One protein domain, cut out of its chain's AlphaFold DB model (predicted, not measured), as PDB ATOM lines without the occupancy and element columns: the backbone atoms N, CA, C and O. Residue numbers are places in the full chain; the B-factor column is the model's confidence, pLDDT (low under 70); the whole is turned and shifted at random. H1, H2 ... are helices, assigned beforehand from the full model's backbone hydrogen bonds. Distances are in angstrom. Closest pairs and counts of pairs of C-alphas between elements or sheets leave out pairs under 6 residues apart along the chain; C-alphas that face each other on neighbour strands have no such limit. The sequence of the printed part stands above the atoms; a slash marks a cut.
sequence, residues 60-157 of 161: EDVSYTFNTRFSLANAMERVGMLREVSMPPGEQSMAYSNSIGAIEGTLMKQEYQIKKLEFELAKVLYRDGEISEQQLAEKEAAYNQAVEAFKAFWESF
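This is residues 60 to 157 of the 161 residues of an uncharacterized protein of Firmicutes bacterium (UniProt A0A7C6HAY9). One long helix, H3, makes the length of a rod; H4 folds back along it as a long hairpin, while H2 packs on residues 96 to 106 of H3 and short H1 crosses H3. The 98 printed residues have four named helices, H1 to H4 in chain order, and no named strand: all helix. The whole is loose, with a radius of gyration of the C-alphas of 17.5 A and spans of 58 by 24 by 20 A.

H1, residues 62 to 69, touches H3, residues 91 to 127, with residues 102 to 109 of H3 alone, only just about perpendicular at 71 degrees; their closest C-alphas, Arg 69 and Ala 102, are 5.7 A apart. H2, residues 72 to 84, and H3 form a hairpin, opposite ways at 35.1 degrees, only just steep; their closest C-alphas, Ala 75 and Ile 103, are 4.8 A apart. H3 and H4, residues 133 to 156, form a hairpin at a shallow tilt of 19 degrees; their closest C-alphas, Lys 115 and Tyr 143, are 4.8 A apart. H4 is apart from H1 and H2. Every O i to N i+4 pair is within hydrogen-bond range in H1, H3 and H4, and 8 of 9 in H2.

H1 begins at C-alpha 62 (165.205, 288.094, 362.204). H3 is 54.5 A long; H4, 34.7 A, ends at C-alpha 156 (173.190, 282.323, 372.441).

The C-alphas farthest apart, Gly 90 and Gly 129, are 59.3 A apart. The printed part has no cut and no long link. The pLDDT is under 70 at residues 86 to 88 and 91.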
ATOM      1  N   GLU A  60     168.073 282.528 357.550       89.75
ATOM      2  CA  GLU A  60     166.854 282.868 358.281       89.75
ATOM      3  C   GLU A  60     166.872 284.325 358.733       89.75
ATOM      4  O   GLU A  60     167.762 284.756 359.461       89.75
ATOM      5  N   ASP A  61     165.864 285.094 358.326       95.50
ATOM      6  CA  ASP A  61     165.744 286.479 358.762       95.50
ATOM      7  C   ASP A  61     165.267 286.602 360.221       95.50
ATOM      8  O   ASP A  61     164.609 285.719 360.782       95.50
ATOM      9  N   VAL A  62     165.586 287.750 360.826       96.62
ATOM     10  CA  VAL A  62     165.205 288.094 362.204       96.62
ATOM     11  C   VAL A  62     163.702 287.937 362.417       96.62
ATOM     12  O   VAL A  62     163.276 287.368 363.423       96.62
ATOM     13  N   SER A  63     162.889 288.414 361.476       97.44
ATOM     14  CA  SER A  63     161.437 288.407 361.609       97.44
ATOM     15  C   SER A  63     160.868 286.995 361.624       97.44
ATOM     16  O   SER A  63     159.909 286.741 362.352       97.44
ATOM     17  N   TYR A  64     161.444 286.051 360.888       96.56
ATOM     18  CA  TYR A  64     161.023 284.663 360.908       96.56
ATOM     19  C   TYR A  64     161.328 284.020 362.261       96.56
ATOM     20  O   TYR A  64     160.429 283.432 362.873       96.56
ATOM     21  N   THR A  65     162.548 284.168 362.785       96.12
ATOM     22  CA  THR A  65     162.886 283.662 364.123       96.12
ATOM     23  C   THR A  65     161.976 284.303 365.177       96.12
ATOM     24  O   THR A  65     161.300 283.611 365.944       96.12
ATOM     25  N   PHE A  66     161.885 285.634 365.167       97.56
ATOM     26  CA  PHE A  66     161.158 286.406 366.164       97.56
ATOM     27  C   PHE A  66     159.647 286.141 366.118       97.56
ATOM     28  O   PHE A  66     159.029 285.938 367.164       97.56
ATOM     29  N   ASN A  67     159.023 286.126 364.937       97.56
ATOM     30  CA  ASN A  67     157.566 286.034 364.795       97.56
ATOM     31  C   ASN A  67     157.044 284.618 364.568       97.56
ATOM     32  O   ASN A  67     155.911 284.344 364.960       97.56
ATOM     33  N   THR A  68     157.844 283.723 363.990       96.62
ATOM     34  CA  THR A  68     157.414 282.354 363.673       96.62
ATOM     35  C   THR A  68     157.973 281.352 364.676       96.62
ATOM     36  O   THR A  68     157.187 280.665 365.338       96.62
ATOM     37  N   ARG A  69     159.304 281.279 364.852       95.75
ATOM     38  CA  ARG A  69     159.910 280.305 365.783       95.75
ATOM     39  C   ARG A  69     159.521 280.583 367.227       95.75
ATOM     40  O   ARG A  69     159.110 279.659 367.924       95.75
ATOM     41  N   PHE A  70     159.576 281.842 367.649       97.31
ATOM     42  CA  PHE A  70     159.207 282.251 369.006       97.31
ATOM     43  C   PHE A  70     157.722 282.618 369.144       97.31
ATOM     44  O   PHE A  70     157.334 283.450 369.967       97.31
ATOM     45  N   SER A  71     156.863 282.015 368.314       98.00
ATOM     46  CA  SER A  71     155.414 282.132 368.456       98.00
ATOM     47  C   SER A  71     154.871 281.122 369.466       98.00
ATOM     48  O   SER A  71     155.317 279.977 369.539       98.00
ATOM     49  N   LEU A  72     153.814 281.517 370.186       97.69
ATOM     50  CA  LEU A  72     153.078 280.609 371.070       97.69
ATOM     51  C   LEU A  72     152.582 279.362 370.321       97.69
ATOM     52  O   LEU A  72     152.652 278.260 370.854       97.69
ATOM     53  N   ALA A  73     152.101 279.527 369.087       97.75
ATOM     54  CA  ALA A  73     151.610 278.417 368.276       97.75
ATOM     55  C   ALA A  73     152.714 277.381 368.001       97.75
ATOM     56  O   ALA A  73     152.512 276.202 368.293       97.75
ATOM     57  N   ASN A  74     153.892 277.820 367.533       96.31
ATOM     58  CA  ASN A  74     155.029 276.921 367.318       96.31
ATOM     59  C   ASN A  74     155.482 276.282 368.640       96.31
ATOM     60  O   ASN A  74     155.667 275.071 368.688       96.31
ATOM     61  N   ALA A  75     155.593 277.046 369.733       96.94
ATOM     62  CA  ALA A  75     155.973 276.490 371.035       96.94
ATOM     63  C   ALA A  75     155.023 275.374 371.500       96.94
ATOM     64  O   ALA A  75     155.475 274.324 371.954       96.94
ATOM     65  N   MET A  76     153.711 275.561 371.345       96.81
ATOM     66  CA  MET A  76     152.718 274.548 371.715       96.81
ATOM     67  C   MET A  76     152.801 273.296 370.837       96.81
ATOM     68  O   MET A  76     152.667 272.185 371.352       96.81
ATOM     69  N   GLU A  77     153.072 273.453 369.540       94.06
ATOM     70  CA  GLU A  77     153.341 272.329 368.641       94.06
ATOM     71  C   GLU A  77     154.583 271.542 369.091       94.06
ATOM     72  O   GLU A  77     154.524 270.317 369.223       94.06
ATOM     73  N   ARG A  78     155.680 272.237 369.423       92.94
ATOM     74  CA  ARG A  78     156.908 271.611 369.939       92.94
ATOM     75  C   ARG A  78     156.676 270.888 371.259       92.94
ATOM     76  O   ARG A  78     157.123 269.755 371.408       92.94
ATOM     77  N   VAL A  79     155.923 271.478 372.188       93.00
ATOM     78  CA  VAL A  79     155.512 270.797 373.427       93.00
ATOM     79  C   VAL A  79     154.731 269.516 373.120       93.00
ATOM     80  O   VAL A  79     154.942 268.507 373.790       93.00
ATOM     81  N   GLY A  80     153.855 269.527 372.111       90.25
ATOM     82  CA  GLY A  80     153.156 268.331 371.637       90.25
ATOM     83  C   GLY A  80     154.121 267.244 371.160       90.25
ATOM     84  O   GLY A  80     154.055 266.119 371.642       90.25
ATOM     85  N   MET A  81     155.075 267.594 370.292       85.50
ATOM     86  CA  MET A  81     156.097 266.659 369.799       85.50
ATOM     87  C   MET A  81     156.934 266.056 370.938       85.50
ATOM     88  O   MET A  81     157.147 264.846 370.977       85.50
ATOM     89  N   LEU A  82     157.369 266.882 371.896       86.81
ATOM     90  CA  LEU A  82     158.185 266.449 373.037       86.81
ATOM     91  C   LEU A  82     157.449 265.490 373.986       86.81
ATOM     92  O   LEU A  82     158.098 264.746 374.717       86.81
ATOM     93  N   ARG A  83     156.111 265.497 374.001       85.31
ATOM     94  CA  ARG A  83     155.312 264.548 374.797       85.31
ATOM     95  C   ARG A  83     155.255 263.158 374.172       85.31
ATOM     96  O   ARG A  83     155.155 262.181 374.906       85.31
ATOM     97  N   GLU A  84     155.317 263.080 372.847       81.62
ATOM     98  CA  GLU A  84     155.199 261.823 372.097       81.62
ATOM     99  C   GLU A  84     156.549 261.108 371.925       81.62
ATOM    100  O   GLU A  84     156.592 259.891 371.745       81.62
ATOM    101  N   VAL A  85     157.667 261.839 371.995       70.00
ATOM    102  CA  VAL A  85     159.008 261.308 371.714       70.00
ATOM    103  C   VAL A  85     159.882 261.334 372.971       70.00
ATOM    104  O   VAL A  85     160.235 262.404 373.466       70.00
ATOM    105  N   SER A  86     160.307 260.163 373.469       66.44
ATOM    106  CA  SER A  86     161.423 260.098 374.421       66.44
ATOM    107  C   SER A  86     162.745 260.192 373.647       66.44
ATOM    108  O   SER A  86     162.939 259.471 372.673       66.44
ATOM    109  N   MET A  87     163.588 261.156 374.039       67.25
ATOM    110  CA  MET A  87     164.885 261.551 373.457       67.25
ATOM    111  C   MET A  87     165.396 260.644 372.311       67.25
ATOM    112  O   MET A  87     165.987 259.591 372.565       67.25
ATOM    113  N   PRO A  88     165.161 261.034 371.049       68.81
ATOM    114  CA  PRO A  88     165.401 260.160 369.911       68.81
ATOM    115  C   PRO A  88     166.872 260.236 369.444       68.81
ATOM    116  O   PRO A  88     167.491 261.299 369.522       68.81
ATOM    117  N   PRO A  89     167.468 259.132 368.957       74.62
ATOM    118  CA  PRO A  89     168.859 259.124 368.505       74.62
ATOM    119  C   PRO A  89     169.037 259.822 367.143       74.62
ATOM    120  O   PRO A  89     168.110 259.892 366.335       74.62
ATOM    121  N   GLY A  90     170.263 260.270 366.848       73.75
ATOM    122  CA  GLY A  90     170.643 260.797 365.529       73.75
ATOM    123  C   GLY A  90     170.030 262.165 365.211       73.75
ATOM    124  O   GLY A  90     169.907 263.007 366.095       73.75
ATOM    125  N   GLU A  91     169.630 262.386 363.956       67.38
ATOM    126  CA  GLU A  91     169.058 263.656 363.460       67.38
ATOM    127  C   GLU A  91     167.847 264.138 364.269       67.38
ATOM    128  O   GLU A  91     167.630 265.336 364.456       67.38
ATOM    129  N   GLN A  92     167.081 263.205 364.838       72.44
ATOM    130  CA  GLN A  92     165.942 263.551 365.677       72.44
ATOM    131  C   GLN A  92     166.364 264.242 366.990       72.44
ATOM    132  O   GLN A  92     165.578 265.005 367.551       72.44
ATOM    133  N   SER A  93     167.600 264.036 367.467       77.19
ATOM    134  CA  SER A  93     168.145 264.750 368.630       77.19
ATOM    135  C   SER A  93     168.348 266.238 368.343       77.19
ATOM    136  O   SER A  93     168.215 267.049 369.257       77.19
ATOM    137  N   MET A  94     168.646 266.609 367.094       75.44
ATOM    138  CA  MET A  94     168.820 268.009 366.691       75.44
ATOM    139  C   MET A  94     167.464 268.707 366.579       75.44
ATOM    140  O   MET A  94     167.263 269.806 367.094       75.44
ATOM    141  N   ALA A  95     166.470 268.018 366.009       78.19
ATOM    142  CA  ALA A  95     165.087 268.490 366.024       78.19
ATOM    143  C   ALA A  95     164.557 268.670 367.462       78.19
ATOM    144  O   ALA A  95     163.818 269.618 367.742       78.19
ATOM    145  N   TYR A  96     164.966 267.795 368.386       82.88
ATOM    146  CA  TYR A  96     164.636 267.886 369.807       82.88
ATOM    147  C   TYR A  96     165.278 269.113 370.481       82.88
ATOM    148  O   TYR A  96     164.568 269.875 371.140       82.88
ATOM    149  N   SER A  97     166.578 269.370 370.283       82.31
ATOM    150  CA  SER A  97     167.246 270.560 370.844       82.31
ATOM    151  C   SER A  97     166.681 271.863 370.276       82.31
ATOM    152  O   SER A  97     166.366 272.779 371.035       82.31
ATOM    153  N   ASN A  98     166.448 271.917 368.961       86.69
ATOM    154  CA  ASN A  98     165.843 273.075 368.298       86.69
ATOM    155  C   ASN A  98     164.417 273.341 368.821       86.69
ATOM    156  O   ASN A  98     164.002 274.493 368.952       86.69
ATOM    157  N   SER A  99     163.675 272.282 369.170       90.00
ATOM    158  CA  SER A  99     162.348 272.392 369.790       90.00
ATOM    159  C   SER A  99     162.410 273.018 371.185       90.00
ATOM    160  O   SER A  99     161.597 273.890 371.485       90.00
ATOM    161  N   ILE A 100     163.379 272.619 372.018       91.12
ATOM    162  CA  ILE A 100     163.586 273.211 373.350       91.12
ATOM    163  C   ILE A 100     163.934 274.694 373.224       91.12
ATOM    164  O   ILE A 100     163.277 275.521 373.854       91.12
ATOM    165  N   GLY A 101     164.896 275.038 372.363       92.94
ATOM    166  CA  GLY A 101     165.299 276.430 372.161       92.94
ATOM    167  C   GLY A 101     164.156 277.309 371.643       92.94
ATOM    168  O   GLY A 101     163.993 278.439 372.093       92.94
ATOM    169  N   ALA A 102     163.298 276.793 370.756       94.00
ATOM    170  CA  ALA A 102     162.121 277.528 370.287       94.00
ATOM    171  C   ALA A 102     161.092 277.794 371.403       94.00
ATOM    172  O   ALA A 102     160.474 278.862 371.438       94.00
ATOM    173  N   ILE A 103     160.910 276.842 372.326       96.56
ATOM    174  CA  ILE A 103     160.043 277.019 373.499       96.56
ATOM    175  C   ILE A 103     160.637 278.079 374.431       96.56
ATOM    176  O   ILE A 103     159.929 279.008 374.813       96.56
ATOM    177  N   GLU A 104     161.927 277.980 374.756       97.06
ATOM    178  CA  GLU A 104     162.617 278.950 375.611       97.06
ATOM    179  C   GLU A 104     162.568 280.361 375.018       97.06
ATOM    180  O   GLU A 104     162.137 281.294 375.691       97.06
ATOM    181  N   GLY A 105     162.876 280.515 373.729       97.50
ATOM    182  CA  GLY A 105     162.807 281.813 373.061       97.50
ATOM    183  C   GLY A 105     161.400 282.400 373.013       97.50
ATOM    184  O   GLY A 105     161.237 283.614 373.132       97.50
ATOM    185  N   THR A 106     160.367 281.556 372.940       98.31
ATOM    186  CA  THR A 106     158.973 282.004 373.080       98.31
ATOM    187  C   THR A 106     158.704 282.574 374.472       98.31
ATOM    188  O   THR A 106     158.074 283.624 374.585       98.31
ATOM    189  N   LEU A 107     159.185 281.915 375.531       98.62
ATOM    190  CA  LEU A 107     159.026 282.395 376.908       98.62
ATOM    191  C   LEU A 107     159.789 283.705 377.134       98.62
ATOM    192  O   LEU A 107     159.226 284.651 377.678       98.62
ATOM    193  N   MET A 108     161.029 283.791 376.651       98.44
ATOM    194  CA  MET A 108     161.854 284.994 376.774       98.44
ATOM    195  C   MET A 108     161.250 286.181 376.009       98.44
ATOM    196  O   MET A 108     161.188 287.291 376.538       98.44
ATOM    197  N   LYS A 109     160.718 285.947 374.797       98.31
ATOM    198  CA  LYS A 109     159.984 286.968 374.034       98.31
ATOM    199  C   LYS A 109     158.748 287.452 374.795       98.31
ATOM    200  O   LYS A 109     158.507 288.657 374.850       98.31
ATOM    201  N   GLN A 110     157.966 286.538 375.371       98.56
ATOM    202  CA  GLN A 110     156.765 286.896 376.135       98.56
ATOM    203  C   GLN A 110     157.102 287.707 377.389       98.56
ATOM    204  O   GLN A 110     156.441 288.712 377.636       98.56
ATOM    205  N   GLU A 111     158.141 287.328 378.138       98.69
ATOM    206  CA  GLU A 111     158.598 288.081 379.313       98.69
ATOM    207  C   GLU A 111     158.973 289.521 378.932       98.69
ATOM    208  O   GLU A 111     158.445 290.472 379.512       98.69
ATOM    209  N   TYR A 112     159.794 289.697 377.890       98.31
ATOM    210  CA  TYR A 112     160.129 291.017 377.347       98.31
ATOM    211  C   TYR A 112     158.877 291.829 376.977       98.31
ATOM    212  O   TYR A 112     158.738 292.981 377.396       98.31
ATOM    213  N   GLN A 113     157.942 291.238 376.228       98.56
ATOM    214  CA  GLN A 113     156.728 291.930 375.787       98.56
ATOM    215  C   GLN A 113     155.841 292.347 376.967       98.56
ATOM    216  O   GLN A 113     155.279 293.442 376.954       98.56
ATOM    217  N   ILE A 114     155.742 291.511 378.003       98.75
ATOM    218  CA  ILE A 114     155.007 291.834 379.229       98.75
ATOM    219  C   ILE A 114     155.678 293.003 379.952       98.75
ATOM    220  O   ILE A 114     154.997 293.969 380.293       98.75
ATOM    221  N   LYS A 115     157.004 292.975 380.145       98.81
ATOM    222  CA  LYS A 115     157.718 294.066 380.832       98.81
ATOM    223  C   LYS A 115     157.691 295.380 380.070       98.81
ATOM    224  O   LYS A 115     157.543 296.427 380.696       98.81
ATOM    225  N   LYS A 116     157.719 295.329 378.739       98.62
ATOM    226  CA  LYS A 116     157.485 296.498 377.887       98.62
ATOM    227  C   LYS A 116     156.118 297.124 378.160       98.62
ATOM    228  O   LYS A 116     156.042 298.309 378.471       98.62
ATOM    229  N   LEU A 117     155.053 296.324 378.110       98.69
ATOM    230  CA  LEU A 117     153.690 296.805 378.354       98.69
ATOM    231  C   LEU A 117     153.503 297.315 379.791       98.69
ATOM    232  O   LEU A 117     152.826 298.318 380.000       98.69
ATOM    233  N   GLU A 118     154.112 296.660 380.786       98.75
ATOM    234  CA  GLU A 118     154.101 297.134 382.176       98.75
ATOM    235  C   GLU A 118     154.765 298.512 382.317       98.75
ATOM    236  O   GLU A 118     154.246 299.368 383.037       98.75
ATOM    237  N   PHE A 119     155.889 298.747 381.634       98.75
ATOM    238  CA  PHE A 119     156.570 300.041 381.641       98.75
ATOM    239  C   PHE A 119     155.786 301.114 380.875       98.75
ATOM    240  O   PHE A 119     155.625 302.234 381.359       98.75
ATOM    241  N   GLU A 120     155.221 300.778 379.717       98.19
ATOM    242  CA  GLU A 120     154.360 301.683 378.949       98.19
ATOM    243  C   GLU A 120     153.117 302.105 379.731       98.19
ATOM    244  O   GLU A 120     152.785 303.293 379.769       98.19
ATOM    245  N   LEU A 121     152.489 301.165 380.440       98.25
ATOM    246  CA  LEU A 121     151.413 301.468 381.374       98.25
ATOM    247  C   LEU A 121     151.902 302.370 382.516       98.25
ATOM    248  O   LEU A 121     151.235 303.349 382.844       98.25
ATOM    249  N   ALA A 122     153.072 302.095 383.095       98.50
ATOM    250  CA  ALA A 122     153.637 302.915 384.165       98.50
ATOM    251  C   ALA A 122     153.880 304.366 383.725       98.50
ATOM    252  O   ALA A 122     153.566 305.285 384.478       98.50
ATOM    253  N   LYS A 123     154.351 304.598 382.495       98.31
ATOM    254  CA  LYS A 123     154.504 305.954 381.941       98.31
ATOM    255  C   LYS A 123     153.168 306.709 381.894       98.31
ATOM    256  O   LYS A 123     153.119 307.890 382.235       98.31
ATOM    257  N   VAL A 124     152.080 306.032 381.514       97.19
ATOM    258  CA  VAL A 124     150.722 306.610 381.516       97.19
ATOM    259  C   VAL A 124     150.266 306.932 382.939       97.19
ATOM    260  O   VAL A 124     149.858 308.059 383.208       97.19
ATOM    261  N   LEU A 125     150.401 305.980 383.864       97.00
ATOM    262  CA  LEU A 125     150.006 306.157 385.264       97.00
ATOM    263  C   LEU A 125     150.806 307.268 385.958       97.00
ATOM    264  O   LEU A 125     150.248 308.039 386.736       97.00
ATOM    265  N   TYR A 126     152.100 307.394 385.654       97.00
ATOM    266  CA  TYR A 126     152.953 308.450 386.197       97.00
ATOM    267  C   TYR A 126     152.532 309.830 385.683       97.00
ATOM    268  O   TYR A 126     152.346 310.752 386.477       97.00
ATOM    269  N   ARG A 127     152.282 309.964 384.372       95.69
ATOM    270  CA  ARG A 127     151.708 311.184 383.770       95.69
ATOM    271  C   ARG A 127     150.381 311.569 384.431       95.69
ATOM    272  O   ARG A 127     150.052 312.752 384.547       95.69
ATOM    273  N   ASP A 128     149.608 310.573 384.846       95.19
ATOM    274  CA  ASP A 128     148.311 310.770 385.482       95.19
ATOM    275  C   ASP A 128     148.391 310.998 387.000       95.19
ATOM    276  O   ASP A 128     147.386 311.361 387.611       95.19
ATOM    277  N   GLY A 129     149.593 310.928 387.584       96.12
ATOM    278  CA  GLY A 129     149.838 311.135 389.011       96.12
ATOM    279  C   GLY A 129     149.394 309.959 389.884       96.12
ATOM    280  O   GLY A 129     149.271 310.118 391.097       96.12
ATOM    281  N   GLU A 130     149.138 308.794 389.283       98.19
ATOM    282  CA  GLU A 130     148.662 307.589 389.973       98.19
ATOM    283  C   GLU A 130     149.794 306.770 390.605       98.19
ATOM    284  O   GLU A 130     149.562 306.025 391.558       98.19
ATOM    285  N   ILE A 131     151.022 306.916 390.100       98.44
ATOM    286  CA  ILE A 131     152.221 306.280 390.656       98.44
ATOM    287  C   ILE A 131     153.336 307.301 390.886       98.44
ATOM    288  O   ILE A 131     153.375 308.363 390.263       98.44
ATOM    289  N   SER A 132     154.260 306.972 391.784       98.56
ATOM    290  CA  SER A 132     155.452 307.775 392.051       98.56
ATOM    291  C   SER A 132     156.539 307.581 390.988       98.56
ATOM    292  O   SER A 132     156.544 306.607 390.235       98.56
ATOM    293  N   GLU A 133     157.518 308.486 390.979       98.44
ATOM    294  CA  GLU A 133     158.721 308.365 390.144       98.44
ATOM    295  C   GLU A 133     159.510 307.085 390.458       98.44
ATOM    296  O   GLU A 133     160.006 306.422 389.554       98.44
ATOM    297  N   GLN A 134     159.556 306.679 391.732       98.56
ATOM    298  CA  GLN A 134     160.196 305.427 392.131       98.56
ATOM    299  C   GLN A 134     159.506 304.213 391.489       98.56
ATOM    300  O   GLN A 134     160.181 303.332 390.966       98.56
ATOM    301  N   GLN A 135     158.171 304.171 391.493       98.69
ATOM    302  CA  GLN A 135     157.419 303.070 390.885       98.69
ATOM    303  C   GLN A 135     157.604 303.023 389.363       98.69
ATOM    304  O   GLN A 135     157.654 301.937 388.787       98.69
ATOM    305  N   LEU A 136     157.735 304.183 388.708       98.69
ATOM    306  CA  LEU A 136     158.083 304.253 387.290       98.69
ATOM    307  C   LEU A 136     159.484 303.677 387.037       98.69
ATOM    308  O   LEU A 136     159.633 302.805 386.181       98.69
ATOM    309  N   ALA A 137     160.481 304.110 387.814       98.69
ATOM    310  CA  ALA A 137     161.864 303.651 387.689       98.69
ATOM    311  C   ALA A 137     162.007 302.135 387.921       98.69
ATOM    312  O   ALA A 137     162.786 301.468 387.245       98.69
ATOM    313  N   GLU A 138     161.221 301.558 388.835       98.81
ATOM    314  CA  GLU A 138     161.172 300.106 389.048       98.81
ATOM    315  C   GLU A 138     160.671 299.354 387.802       98.81
ATOM    316  O   GLU A 138     161.206 298.297 387.454       98.81
ATOM    317  N   LYS A 139     159.666 299.896 387.100       98.81
ATOM    318  CA  LYS A 139     159.147 299.301 385.858       98.81
ATOM    319  C   LYS A 139     160.097 299.475 384.682       98.81
ATOM    320  O   LYS A 139     160.258 298.533 383.908       98.81
ATOM    321  N   GLU A 140     160.768 300.616 384.591       98.75
ATOM    322  CA  GLU A 140     161.830 300.847 383.610       98.75
ATOM    323  C   GLU A 140     162.989 299.860 383.798       98.75
ATOM    324  O   GLU A 140     163.415 299.203 382.849       98.75
ATOM    325  N   ALA A 141     163.461 299.679 385.036       98.81
ATOM    326  CA  ALA A 141     164.530 298.736 385.344       98.81
ATOM    327  C   ALA A 141     164.150 297.290 384.979       98.81
ATOM    328  O   ALA A 141     164.962 296.571 384.396       98.81
ATOM    329  N   ALA A 142     162.912 296.873 385.272       98.81
ATOM    330  CA  ALA A 142     162.414 295.547 384.908       98.81
ATOM    331  C   ALA A 142     162.319 295.353 383.385       98.81
ATOM    332  O   ALA A 142     162.665 294.285 382.878       98.81
ATOM    333  N   TYR A 143     161.884 296.380 382.650       98.75
ATOM    334  CA  TYR A 143     161.882 296.376 381.189       98.75
ATOM    335  C   TYR A 143     163.298 296.240 380.619       98.75
ATOM    336  O   TYR A 143     163.548 295.326 379.836       98.75
ATOM    337  N   ASN A 144     164.239 297.069 381.077       98.50
ATOM    338  CA  ASN A 144     165.631 297.028 380.626       98.50
ATOM    339  C   ASN A 144     166.284 295.671 380.927       98.50
ATOM    340  O   ASN A 144     166.979 295.112 380.083       98.50
ATOM    341  N   GLN A 145     166.012 295.087 382.096       98.69
ATOM    342  CA  GLN A 145     166.493 293.748 382.422       98.69
ATOM    343  C   GLN A 145     165.940 292.684 381.461       98.69
ATOM    344  O   GLN A 145     166.684 291.802 381.039       98.69
ATOM    345  N   ALA A 146     164.655 292.758 381.105       98.62
ATOM    346  CA  ALA A 146     164.043 291.812 380.176       98.62
ATOM    347  C   ALA A 146     164.563 291.979 378.735       98.62
ATOM    348  O   ALA A 146     164.742 290.983 378.037       98.62
ATOM    349  N   VAL A 147     164.858 293.214 378.310       98.44
ATOM    350  CA  VAL A 147     165.527 293.531 377.034       98.44
ATOM    351  C   VAL A 147     166.895 292.854 376.964       98.44
ATOM    352  O   VAL A 147     167.152 292.089 376.034       98.44
ATOM    353  N   GLU A 148     167.746 293.072 377.967       98.06
ATOM    354  CA  GLU A 148     169.091 292.490 378.001       98.06
ATOM    355  C   GLU A 148     169.049 290.961 378.098       98.06
ATOM    356  O   GLU A 148     169.800 290.271 377.411       98.06
ATOM    357  N   ALA A 149     168.127 290.409 378.890       98.25
ATOM    358  CA  ALA A 149     167.947 288.966 378.995       98.25
ATOM    359  C   ALA A 149     167.515 288.340 377.657       98.25
ATOM    360  O   ALA A 149     168.029 287.287 377.278       98.25
ATOM    361  N   PHE A 150     166.604 288.985 376.920       98.12
ATOM    362  CA  PHE A 150     166.176 288.499 375.609       98.12
ATOM    363  C   PHE A 150     167.294 288.605 374.562       98.12
ATOM    364  O   PHE A 150     167.490 287.651 373.814       98.12
ATOM    365  N   LYS A 151     168.068 289.701 374.540       97.19
ATOM    366  CA  LYS A 151     169.244 289.841 373.656       97.19
ATOM    367  C   LYS A 151     170.307 288.787 373.945       97.19
ATOM    368  O   LYS A 151     170.765 288.121 373.024       97.19
ATOM    369  N   ALA A 152     170.640 288.581 375.218       96.38
ATOM    370  CA  ALA A 152     171.606 287.565 375.620       96.38
ATOM    371  C   ALA A 152     171.154 286.156 375.203       96.38
ATOM    372  O   ALA A 152     171.951 285.375 374.685       96.38
ATOM    373  N   PHE A 153     169.864 285.842 375.377       96.88
ATOM    374  CA  PHE A 153     169.299 284.595 374.867       96.88
ATOM    375  C   PHE A 153     169.426 284.513 373.342       96.88
ATOM    376  O   PHE A 153     169.928 283.514 372.835       96.88
ATOM    377  N   TRP A 154     169.019 285.558 372.622       95.94
ATOM    378  CA  TRP A 154     169.049 285.613 371.163       95.94
ATOM    379  C   TRP A 154     170.451 285.366 370.596       95.94
ATOM    380  O   TRP A 154     170.606 284.574 369.675       95.94
ATOM    381  N   GLU A 155     171.479 285.984 371.178       93.31
ATOM    382  CA  GLU A 155     172.880 285.784 370.783       93.31
ATOM    383  C   GLU A 155     173.378 284.357 371.053       93.31
ATOM    384  O   GLU A 155     174.215 283.835 370.317       93.31
ATOM    385  N   SER A 156     172.866 283.714 372.105       91.12
ATOM    386  CA  SER A 156     173.190 282.323 372.441       91.12
ATOM    387  C   SER A 156     172.373 281.295 371.652       91.12
ATOM    388  O   SER A 156     172.738 280.116 371.613       91.12
ATOM    389  N   PHE A 157     171.268 281.722 371.035       89.94
ATOM    390  CA  PHE A 157     170.368 280.859 370.289       89.94
ATOM    391  C   PHE A 157     171.010 280.483 368.950       89.94
ATOM    392  O   PHE A 157     170.886 281.184 367.950       89.94
TER     393      PHE A 157